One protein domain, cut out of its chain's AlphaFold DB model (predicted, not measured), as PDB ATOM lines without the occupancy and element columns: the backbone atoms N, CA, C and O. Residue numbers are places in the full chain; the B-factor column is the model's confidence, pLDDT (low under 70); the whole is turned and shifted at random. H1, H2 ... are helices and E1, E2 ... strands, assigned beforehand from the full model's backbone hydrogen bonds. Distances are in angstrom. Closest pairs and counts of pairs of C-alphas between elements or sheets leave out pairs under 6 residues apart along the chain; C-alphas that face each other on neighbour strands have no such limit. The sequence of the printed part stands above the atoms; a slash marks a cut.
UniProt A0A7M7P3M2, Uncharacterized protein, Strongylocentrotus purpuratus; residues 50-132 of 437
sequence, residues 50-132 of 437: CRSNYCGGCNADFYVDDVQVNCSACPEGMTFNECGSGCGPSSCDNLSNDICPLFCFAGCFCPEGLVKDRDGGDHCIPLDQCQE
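This is residues 50 to 132 of the 437 residues of an uncharacterized protein of Strongylocentrotus purpuratus (UniProt A0A7M7P3M2). With little regular structure, the printed part strings three small hairpins, E1-E2, E3-E4 and E5-E6, in a loose row with short helix H1 at the end; residues 82 to 106 loop out between E3 and E4. It has 83 residues, six named strands, each sheet antiparallel, then one named helix; the class is mixed, with 28 residues in named elements. It spans 43 by 28 by 17 A, only just loose, close to compact, with radius of gyration 14.4 A.

In the hairpin of E1, residues 50 to 53, and E2, residues 59 to 64, N 51 and O 61 are 2.8 A apart. In that of E3, residues 79 to 81, and E4, residues 107 to 109, N 79 and O 109 are 2.9 A apart. In that of E5, residues 114 to 116, and E6, residues 124 to 126, N 115 and O 125 are 2.9 A apart. H1, residues 127 to 132, has 0 of 2 O i to N i+4 pairs and 2 of 3 O i to N i+3 pairs within hydrogen-bond range.

E1 begins at C-alpha 50 (121.593, 84.795, 139.422); E2 is 17.2 A long. H1, 10.0 A, ends at C-alpha 132 (141.065, 106.968, 118.502).

The printed part has no cut. Links E2 to E3 and E3 to E4 are long. Residues 96 to 99 and 120 have pLDDT under 70.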
ATOM      1  N   CYS A  50     120.583  85.162 138.434       92.06
ATOM      2  CA  CYS A  50     121.593  84.795 139.422       92.06
ATOM      3  C   CYS A  50     120.950  84.165 140.661       92.06
ATOM      4  O   CYS A  50     120.029  84.734 141.250       92.06
ATOM      5  N   ARG A  51     121.496  83.031 141.102       92.88
ATOM      6  CA  ARG A  51     121.150  82.355 142.353       92.88
ATOM      7  C   ARG A  51     122.404  82.197 143.202       92.88
ATOM      8  O   ARG A  51     123.427  81.677 142.761       92.88
ATOM      9  N   SER A  52     122.324  82.662 144.441       90.00
ATOM     10  CA  SER A  52     123.426  82.565 145.395       90.00
ATOM     11  C   SER A  52     123.677  81.114 145.806       90.00
ATOM     12  O   SER A  52     122.740  80.402 146.169       90.00
ATOM     13  N   ASN A  53     124.942  80.707 145.822       87.81
ATOM     14  CA  ASN A  53     125.382  79.378 146.217       87.81
ATOM     15  C   ASN A  53     126.428  79.483 147.334       87.81
ATOM     16  O   ASN A  53     127.561  79.912 147.127       87.81
ATOM     17  N   TYR A  54     126.024  79.064 148.532       88.56
ATOM     18  CA  TYR A  54     126.841  79.117 149.747       88.56
ATOM     19  C   TYR A  54     127.620  77.821 150.021       88.56
ATOM     20  O   TYR A  54     128.237  77.677 151.078       88.56
ATOM     21  N   CYS A  55     127.566  76.851 149.107       88.31
ATOM     22  CA  CYS A  55     128.213  75.553 149.265       88.31
ATOM     23  C   CYS A  55     129.705  75.680 148.933       88.31
ATOM     24  O   CYS A  55     130.062  76.066 147.819       88.31
ATOM     25  N   GLY A  56     130.582  75.386 149.895       84.50
ATOM     26  CA  GLY A  56     132.038  75.437 149.728       84.50
ATOM     27  C   GLY A  56     132.630  76.850 149.586       84.50
ATOM     28  O   GLY A  56     133.851  77.006 149.598       84.50
ATOM     29  N   GLY A  57     131.801  77.897 149.485       85.25
ATOM     30  CA  GLY A  57     132.237  79.275 149.257       85.25
ATOM     31  C   GLY A  57     131.080  80.262 149.074       85.25
ATOM     32  O   GLY A  57     129.921  79.911 149.261       85.25
ATOM     33  N   CYS A  58     131.414  81.505 148.722       86.38
ATOM     34  CA  CYS A  58     130.467  82.576 148.395       86.38
ATOM     35  C   CYS A  58     130.315  82.693 146.877       86.38
ATOM     36  O   CYS A  58     130.918  83.572 146.264       86.38
ATOM     37  N   ASN A  59     129.552  81.779 146.282       85.88
ATOM     38  CA  ASN A  59     129.494  81.582 144.836       85.88
ATOM     39  C   ASN A  59     128.175  82.103 144.245       85.88
ATOM     40  O   ASN A  59     127.155  82.172 144.932       85.88
ATOM     41  N   ALA A  60     128.187  82.444 142.959       88.19
ATOM     42  CA  ALA A  60     127.003  82.818 142.191       88.19
ATOM     43  C   ALA A  60     126.823  81.839 141.025       88.19
ATOM     44  O   ALA A  60     127.725  81.691 140.200       88.19
ATOM     45  N   ASP A  61     125.658  81.200 140.958       89.56
ATOM     46  CA  ASP A  61     125.255  80.340 139.848       89.56
ATOM     47  C   ASP A  61     124.225  81.070 138.983       89.56
ATOM     48  O   ASP A  61     123.356  81.768 139.497       89.56
ATOM     49  N   PHE A  62     124.300  80.910 137.664       90.56
ATOM     50  CA  PHE A  62     123.446  81.638 136.726       90.56
ATOM     51  C   PHE A  62     122.584  80.684 135.912       90.56
ATOM     52  O   PHE A  62     123.061  79.634 135.477       90.56
ATOM     53  N   TYR A  63     121.330  81.066 135.675       91.62
ATOM     54  CA  TYR A  63     120.321  80.220 135.047       91.62
ATOM     55  C   TYR A  63     119.583  80.962 133.931       91.62
ATOM     56  O   TYR A  63     119.223  82.126 134.074       91.62
ATOM     57  N   VAL A  64     119.311  80.271 132.828       91.69
ATOM     58  CA  VAL A  64     118.377  80.721 131.784       91.69
ATOM     59  C   VAL A  64     117.325  79.631 131.639       91.69
ATOM     60  O   VAL A  64     117.684  78.471 131.441       91.69
ATOM     61  N   ASP A  65     116.045  79.978 131.789       90.44
ATOM     62  CA  ASP A  65     114.929  79.017 131.784       90.44
ATOM     63  C   ASP A  65     115.169  77.806 132.723       90.44
ATOM     64  O   ASP A  65     114.994  76.652 132.331       90.44
ATOM     65  N   ASP A  66     115.627  78.069 133.957       89.06
ATOM     66  CA  ASP A  66     115.989  77.069 134.985       89.06
ATOM     67  C   ASP A  66     117.161  76.127 134.642       89.06
ATOM     68  O   ASP A  66     117.466  75.198 135.397       89.06
ATOM     69  N   VAL A  67     117.882  76.371 133.546       89.88
ATOM     70  CA  VAL A  67     119.086  75.616 133.179       89.88
ATOM     71  C   VAL A  67     120.326  76.406 133.577       89.88
ATOM     72  O   VAL A  67     120.504  77.537 133.128       89.88
ATOM     73  N   GLN A  68     121.198  75.807 134.398       88.75
ATOM     74  CA  GLN A  68     122.460  76.438 134.790       88.75
ATOM     75  C   GLN A  68     123.332  76.662 133.550       88.75
ATOM     76  O   GLN A  68     123.639  75.720 132.811       88.75
ATOM     77  N   VAL A  69     123.729  77.910 133.317       87.69
ATOM     78  CA  VAL A  69     124.565  78.314 132.186       87.69
ATOM     79  C   VAL A  69     126.015  78.495 132.622       87.69
ATOM     80  O   VAL A  69     126.307  78.899 133.745       87.69
ATOM     81  N   ASN A  70     126.950  78.198 131.717       83.00
ATOM     82  CA  ASN A  70     128.364  78.440 131.976       83.00
ATOM     83  C   ASN A  70     128.719  79.905 131.678       83.00
ATOM     84  O   ASN A  70     128.815  80.301 130.516       83.00
ATOM     85  N   CYS A  71     128.959  80.680 132.734       78.38
ATOM     86  CA  CYS A  71     129.337  82.092 132.653       78.38
ATOM     87  C   CYS A  71     130.849  82.339 132.680       78.38
ATOM     88  O   CYS A  71     131.272  83.491 132.678       78.38
ATOM     89  N   SER A  72     131.669  81.280 132.656       77.81
ATOM     90  CA  SER A  72     133.123  81.394 132.497       77.81
ATOM     91  C   SER A  72     133.544  81.631 131.039       77.81
ATOM     92  O   SER A  72     134.734  81.745 130.748       77.81
ATOM     93  N   ALA A  73     132.592  81.621 130.100       82.19
ATOM     94  CA  ALA A  73     132.839  81.933 128.702       82.19
ATOM     95  C   ALA A  73     132.862  83.454 128.514       82.19
ATOM     96  O   ALA A  73     131.881  84.131 128.811       82.19
ATOM     97  N   CYS A  74     133.974  83.977 128.006       82.12
ATOM     98  CA  CYS A  74     134.119  85.396 127.711       82.12
ATOM     99  C   CYS A  74     134.045  85.678 126.208       82.12
ATOM    100  O   CYS A  74     134.361  84.787 125.411       82.12
ATOM    101  N   PRO A  75     133.665  86.911 125.820       82.69
ATOM    102  CA  PRO A  75     133.828  87.398 124.456       82.69
ATOM    103  C   PRO A  75     135.259  87.199 123.940       82.69
ATOM    104  O   PRO A  75     136.219  87.107 124.713       82.69
ATOM    105  N   GLU A  76     135.405  87.116 122.618       82.62
ATOM    106  CA  GLU A  76     136.706  86.915 121.979       82.62
ATOM    107  C   GLU A  76     137.695  88.018 122.394       82.62
ATOM    108  O   GLU A  76     137.405  89.203 122.278       82.62
ATOM    109  N   GLY A  77     138.867  87.622 122.904       84.44
ATOM    110  CA  GLY A  77     139.895  88.555 123.387       84.44
ATOM    111  C   GLY A  77     139.825  88.896 124.881       84.44
ATOM    112  O   GLY A  77     140.760  89.511 125.389       84.44
ATOM    113  N   MET A  78     138.793  88.452 125.607       88.75
ATOM    114  CA  MET A  78     138.683  88.599 127.065       88.75
ATOM    115  C   MET A  78     139.024  87.308 127.815       88.75
ATOM    116  O   MET A  78     138.924  86.203 127.284       88.75
ATOM    117  N   THR A  79     139.416  87.448 129.082       89.00
ATOM    118  CA  THR A  79     139.725  86.325 129.977       89.00
ATOM    119  C   THR A  79     138.818  86.361 131.200       89.00
ATOM    120  O   THR A  79     138.653  87.408 131.827       89.00
ATOM    121  N   PHE A  80     138.238  85.212 131.550       87.06
ATOM    122  CA  PHE A  80     137.466  85.081 132.781       87.06
ATOM    123  C   PHE A  80     138.408  85.110 133.982       87.06
ATOM    124  O   PHE A  80     139.391  84.368 134.025       87.06
ATOM    125  N   ASN A  81     138.097  85.957 134.955       85.31
ATOM    126  CA  ASN A  81     138.809  86.041 136.215       85.31
ATOM    127  C   ASN A  81     137.813  85.837 137.361       85.31
ATOM    128  O   ASN A  81     136.872  86.614 137.513       85.31
ATOM    129  N   GLU A  82     138.038  84.797 138.165       80.62
ATOM    130  CA  GLU A  82     137.243  84.483 139.362       80.62
ATOM    131  C   GLU A  82     137.399  85.543 140.463       80.62
ATOM    132  O   GLU A  82     136.539  85.672 141.330       80.62
ATOM    133  N   CYS A  83     138.492  86.310 140.436       80.25
ATOM    134  CA  CYS A  83     138.786  87.359 141.400       80.25
ATOM    135  C   CYS A  83     139.537  88.510 140.711       80.25
ATOM    136  O   CYS A  83     140.745  88.692 140.884       80.25
ATOM    137  N   GLY A  84     138.817  89.263 139.872       82.44
ATOM    138  CA  GLY A  84     139.346  90.433 139.172       82.44
ATOM    139  C   GLY A  84     139.348  91.713 140.011       82.44
ATOM    140  O   GLY A  84     139.198  91.685 141.230       82.44
ATOM    141  N   SER A  85     139.547  92.857 139.354       83.88
ATOM    142  CA  SER A  85     139.594  94.161 140.030       83.88
ATOM    143  C   SER A  85     138.310  94.438 140.822       83.88
ATOM    144  O   SER A  85     137.205  94.179 140.344       83.88
ATOM    145  N   GLY A  86     138.459  95.024 142.014       78.31
ATOM    146  CA  GLY A  86     137.357  95.529 142.838       78.31
ATOM    147  C   GLY A  86     136.580  96.689 142.208       78.31
ATOM    148  O   GLY A  86     135.542  97.084 142.719       78.31
ATOM    149  N   CYS A  87     137.068  97.258 141.110       78.62
ATOM    150  CA  CYS A  87     136.347  98.264 140.331       78.62
ATOM    151  C   CYS A  87     135.620  97.664 139.114       78.62
ATOM    152  O   CYS A  87     134.994  98.400 138.357       78.62
ATOM    153  N   GLY A  88     135.699  96.344 138.906       79.19
ATOM    154  CA  GLY A  88     135.263  95.708 137.664       79.19
ATOM    155  C   GLY A  88     136.293  95.853 136.532       79.19
ATOM    156  O   GLY A  88     137.442  96.232 136.777       79.19
ATOM    157  N   PRO A  89     135.947  95.455 135.296       80.62
ATOM    158  CA  PRO A  89     136.869  95.497 134.165       80.62
ATOM    159  C   PRO A  89     137.144  96.933 133.709       80.62
ATOM    160  O   PRO A  89     136.208  97.678 133.445       80.62
ATOM    161  N   SER A  90     138.423  97.290 133.560       83.31
ATOM    162  CA  SER A  90     138.829  98.611 133.069       83.31
ATOM    163  C   SER A  90     138.348  98.875 131.640       83.31
ATOM    164  O   SER A  90     138.408  97.991 130.777       83.31
ATOM    165  N   SER A  91     137.950 100.115 131.380       84.38
ATOM    166  CA  SER A  91     137.559 100.645 130.070       84.38
ATOM    167  C   SER A  91     138.251 101.988 129.810       84.38
ATOM    168  O   SER A  91     138.863 102.543 130.721       84.38
ATOM    169  N   CYS A  92     138.157 102.531 128.594       82.19
ATOM    170  CA  CYS A  92     138.605 103.901 128.324       82.19
ATOM    171  C   CYS A  92     137.859 104.937 129.191       82.19
ATOM    172  O   CYS A  92     138.471 105.898 129.645       82.19
ATOM    173  N   ASP A  93     136.579 104.711 129.500       76.75
ATOM    174  CA  ASP A  93     135.766 105.608 130.341       76.75
ATOM    175  C   ASP A  93     136.040 105.429 131.845       76.75
ATOM    176  O   ASP A  93     135.765 106.305 132.665       76.75
ATOM    177  N   ASN A  94     136.594 104.275 132.218       75.81
ATOM    178  CA  ASN A  94     136.836 103.874 133.591       75.81
ATOM    179  C   ASN A  94     138.132 103.062 133.684       75.81
ATOM    180  O   ASN A  94     138.150 101.836 133.853       75.81
ATOM    181  N   LEU A  95     139.256 103.768 133.576       75.75
ATOM    182  CA  LEU A  95     140.533 103.232 134.027       75.75
ATOM    183  C   LEU A  95     140.440 103.144 135.545       75.75
ATOM    184  O   LEU A  95     140.338 104.173 136.208       75.75
ATOM    185  N   SER A  96     140.417 101.919 136.076       65.88
ATOM    186  CA  SER A  96     140.386 101.647 137.517       65.88
ATOM    187  C   SER A  96     141.463 102.471 138.231       65.88
ATOM    188  O   SER A  96     142.624 102.069 138.281       65.88
ATOM    189  N   ASN A  97     141.091 103.637 138.755       61.31
ATOM    190  CA  ASN A  97     142.014 104.526 139.440       61.31
ATOM    191  C   ASN A  97     142.204 104.030 140.869       61.31
ATOM    192  O   ASN A  97     141.212 103.820 141.558       61.31
ATOM    193  N   ASP A  98     143.476 103.838 141.244       57.31
ATOM    194  CA  ASP A  98     144.179 103.462 142.493       57.31
ATOM    195  C   ASP A  98     143.432 103.006 143.774       57.31
ATOM    196  O   ASP A  98     144.041 102.358 144.628       57.31
ATOM    197  N   ILE A  99     142.141 103.290 143.955       68.81
ATOM    198  CA  ILE A  99     141.321 102.903 145.105       68.81
ATOM    199  C   ILE A  99     140.149 102.032 144.638       68.81
ATOM    200  O   ILE A  99     138.994 102.456 144.607       68.81
ATOM    201  N   CYS A 100     140.443 100.770 144.339       73.06
ATOM    202  CA  CYS A 100     139.408  99.750 144.234       73.06
ATOM    203  C   CYS A 100     139.125  99.128 145.607       73.06
ATOM    204  O   CYS A 100     140.044  98.963 146.419       73.06
ATOM    205  N   PRO A 101     137.869  98.749 145.892       74.94
ATOM    206  CA  PRO A 101     137.568  97.898 147.030       74.94
ATOM    207  C   PRO A 101     138.460  96.647 147.064       74.94
ATOM    208  O   PRO A 101     138.799  96.080 146.031       74.94
ATOM    209  N   LEU A 102     138.832  96.195 148.268       75.62
ATOM    210  CA  LEU A 102     139.680  95.004 148.452       75.62
ATOM    211  C   LEU A 102     138.969  93.681 148.115       75.62
ATOM    212  O   LEU A 102     139.609  92.631 148.112       75.62
ATOM    213  N   PHE A 103     137.655  93.712 147.889       77.69
ATOM    214  CA  PHE A 103     136.912  92.565 147.381       77.69
ATOM    215  C   PHE A 103     136.956  92.561 145.855       77.69
ATOM    216  O   PHE A 103     136.953  93.614 145.227       77.69
ATOM    217  N   CYS A 104     137.008  91.373 145.266       80.94
ATOM    218  CA  CYS A 104     137.111  91.200 143.826       80.94
ATOM    219  C   CYS A 104     135.755  90.920 143.179       80.94
ATOM    220  O   CYS A 104     134.883  90.301 143.788       80.94
ATOM    221  N   PHE A 105     135.610  91.353 141.926       79.62
ATOM    222  CA  PHE A 105     134.478  91.002 141.071       79.62
ATOM    223  C   PHE A 105     134.871  89.833 140.167       79.62
ATOM    224  O   PHE A 105     135.926  89.866 139.524       79.62
ATOM    225  N   ALA A 106     134.028  88.802 140.117       80.94
ATOM    226  CA  ALA A 106     134.175  87.705 139.168       80.94
ATOM    227  C   ALA A 106     133.546  88.100 137.823       80.94
ATOM    228  O   ALA A 106     132.430  88.623 137.789       80.94
ATOM    229  N   GLY A 107     134.241  87.857 136.710       83.56
ATOM    230  CA  GLY A 107     133.734  88.224 135.386       83.56
ATOM    231  C   GLY A 107     134.789  88.212 134.285       83.56
ATOM    232  O   GLY A 107     135.888  87.687 134.458       83.56
ATOM    233  N   CYS A 108     134.445  88.786 133.132       86.94
ATOM    234  CA  CYS A 108     135.343  88.904 131.985       86.94
ATOM    235  C   CYS A 108     136.149  90.204 132.027       86.94
ATOM    236  O   CYS A 108     135.587  91.300 132.055       86.94
ATOM    237  N   PHE A 109     137.474  90.067 131.985       88.25
ATOM    238  CA  PHE A 109     138.429  91.170 132.017       88.25
ATOM    239  C   PHE A 109     139.292  91.164 130.757       88.25
ATOM    240  O   PHE A 109     139.559  90.111 130.166       88.25
ATOM    241  N   CYS A 110     139.754  92.346 130.360       90.00
ATOM    242  CA  CYS A 110     140.771  92.445 129.329       90.00
ATOM    243  C   CYS A 110     142.117  91.901 129.845       90.00
ATOM    244  O   CYS A 110     142.424  92.054 131.031       90.00
ATOM    245  N   PRO A 111     142.918  91.244 128.985       89.31
ATOM    246  CA  PRO A 111     144.290  90.862 129.307       89.31
ATOM    247  C   PRO A 111     145.130  92.055 129.787       89.31
ATOM    248  O   PRO A 111     144.829  93.201 129.455       89.31
ATOM    249  N   GLU A 112     146.209  91.790 130.532       83.31
ATOM    250  CA  GLU A 112     147.100  92.848 131.032       83.31
ATOM    251  C   GLU A 112     147.555  93.798 129.910       83.31
ATOM    252  O   GLU A 112     148.023  93.366 128.856       83.31
ATOM    253  N   GLY A 113     147.432  95.105 130.161       79.31
ATOM    254  CA  GLY A 113     147.787  96.162 129.208       79.31
ATOM    255  C   GLY A 113     146.691  96.529 128.200       79.31
ATOM    256  O   GLY A 113     146.918  97.423 127.388       79.31
ATOM    257  N   LEU A 114     145.522  95.881 128.255       88.69
ATOM    258  CA  LEU A 114     144.352  96.208 127.438       88.69
ATOM    259  C   LEU A 114     143.186  96.688 128.312       88.69
ATOM    260  O   LEU A 114     143.037  96.273 129.462       88.69
ATOM    261  N   VAL A 115     142.332  97.527 127.736       88.19
ATOM    262  CA  VAL A 115     141.103  98.045 128.350       88.19
ATOM    263  C   VAL A 115     139.940  97.889 127.378       88.19
ATOM    264  O   VAL A 115     140.150  97.745 126.174       88.19
ATOM    265  N   LYS A 116     138.706  97.876 127.881       86.50
ATOM    266  CA  LYS A 116     137.519  97.936 127.019       86.50
ATOM    267  C   LYS A 116     137.482  99.273 126.273       86.50
ATOM    268  O   LYS A 116     137.836 100.294 126.854       86.50
ATOM    269  N   ASP A 117     137.025  99.260 125.026       83.44
ATOM    270  CA  ASP A 117     136.840 100.466 124.201       83.44
ATOM    271  C   ASP A 117     135.965 101.544 124.871       83.44
ATOM    272  O   ASP A 117     136.283 102.724 124.803       83.44
ATOM    273  N   ARG A 118     134.898 101.131 125.559       76.00
ATOM    274  CA  ARG A 118     133.988 101.964 126.357       76.00
ATOM    275  C   ARG A 118     133.403 101.173 127.521       76.00
ATOM    276  O   ARG A 118     133.497  99.937 127.559       76.00
ATOM    277  N   ASP A 119     132.754 101.850 128.462       70.25
ATOM    278  CA  ASP A 119     132.034 101.176 129.542       70.25
ATOM    279  C   ASP A 119     130.960 100.222 128.988       70.25
ATOM    280  O   ASP A 119     130.070 100.596 128.224       70.25
ATOM    281  N   GLY A 120     131.072  98.941 129.355       65.38
ATOM    282  CA  GLY A 120     130.182  97.881 128.865       65.38
ATOM    283  C   GLY A 120     130.508  97.333 127.468       65.38
ATOM    284  O   GLY A 120     129.754  96.500 126.973       65.38
ATOM    285  N   GLY A 121     131.613  97.746 126.842       71.94
ATOM    286  CA  GLY A 121     132.096  97.155 125.591       71.94
ATOM    287  C   GLY A 121     132.682  95.746 125.756       71.94
ATOM    288  O   GLY A 121     133.108  95.354 126.846       71.94
ATOM    289  N   ASP A 122     132.729  94.987 124.659       77.56
ATOM    290  CA  ASP A 122     133.276  93.617 124.606       77.56
ATOM    291  C   ASP A 122     134.592  93.524 123.813       77.56
ATOM    292  O   ASP A 122     135.134  92.435 123.623       77.56
ATOM    293  N   HIS A 123     135.130  94.663 123.368       87.06
ATOM    294  CA  HIS A 123     136.363  94.734 122.594       87.06
ATOM    295  C   HIS A 123     137.502  95.309 123.439       87.06
ATOM    296  O   HIS A 123     137.401  96.418 123.959       87.06
ATOM    297  N   CYS A 124     138.585  94.543 123.581       90.00
ATOM    298  CA  CYS A 124     139.776  94.971 124.309       90.00
ATOM    299  C   CYS A 124     140.763  95.657 123.367       90.00
ATOM    300  O   CYS A 124     141.234  95.044 122.407       90.00
ATOM    301  N   ILE A 125     141.123  96.894 123.685       89.44
ATOM    302  CA  ILE A 125     142.083  97.702 122.938       89.44
ATOM    303  C   ILE A 125     143.257  98.125 123.831       89.44
ATOM    304  O   ILE A 125     143.118  98.214 125.054       89.44
ATOM    305  N   PRO A 126     144.442  98.361 123.251       88.75
ATOM    306  CA  PRO A 126     145.524  99.069 123.920       88.75
ATOM    307  C   PRO A 126     145.081 100.447 124.434       88.75
ATOM    308  O   PRO A 126     144.305 101.134 123.777       88.75
ATOM    309  N   LEU A 127     145.604 100.869 125.589       81.44
ATOM    310  CA  LEU A 127     145.238 102.148 126.214       81.44
ATOM    311  C   LEU A 127     145.499 103.368 125.309       81.44
ATOM    312  O   LEU A 127     144.753 104.341 125.341       81.44
ATOM    313  N   ASP A 128     146.534 103.316 124.469       81.31
ATOM    314  CA  ASP A 128     146.853 104.373 123.502       81.31
ATOM    315  C   ASP A 128     145.829 104.485 122.358       81.31
ATOM    316  O   ASP A 128     145.756 105.526 121.707       81.31
ATOM    317  N   GLN A 129     144.991 103.465 122.153       85.94
ATOM    318  CA  GLN A 129     143.883 103.486 121.192       85.94
ATOM    319  C   GLN A 129     142.594 104.091 121.770       85.94
ATOM    320  O   GLN A 129     141.648 104.325 121.017       85.94
ATOM    321  N   CYS A 130     142.550 104.435 123.063       81.69
ATOM    322  CA  CYS A 130     141.430 105.200 123.621       81.69
ATOM    323  C   CYS A 130     141.310 106.592 122.973       81.69
ATOM    324  O   CYS A 130     140.206 107.084 122.772       81.69
ATOM    325  N   GLN A 131     142.425 107.196 122.541       79.38
ATOM    326  CA  GLN A 131     142.416 108.460 121.791       79.38
ATOM    327  C   GLN A 131     141.684 108.354 120.447       79.38
ATOM    328  O   GLN A 131     141.041 109.311 120.030       79.38
ATOM    329  N   GLU A 132     141.778 107.209 119.765       72.12
ATOM    330  CA  GLU A 132     141.065 106.968 118.502       72.12
ATOM    331  C   GLU A 132     139.566 106.701 118.724       72.12
ATOM    332  O   GLU A 132     138.795 106.723 117.767       72.12
TER     333      GLU A 132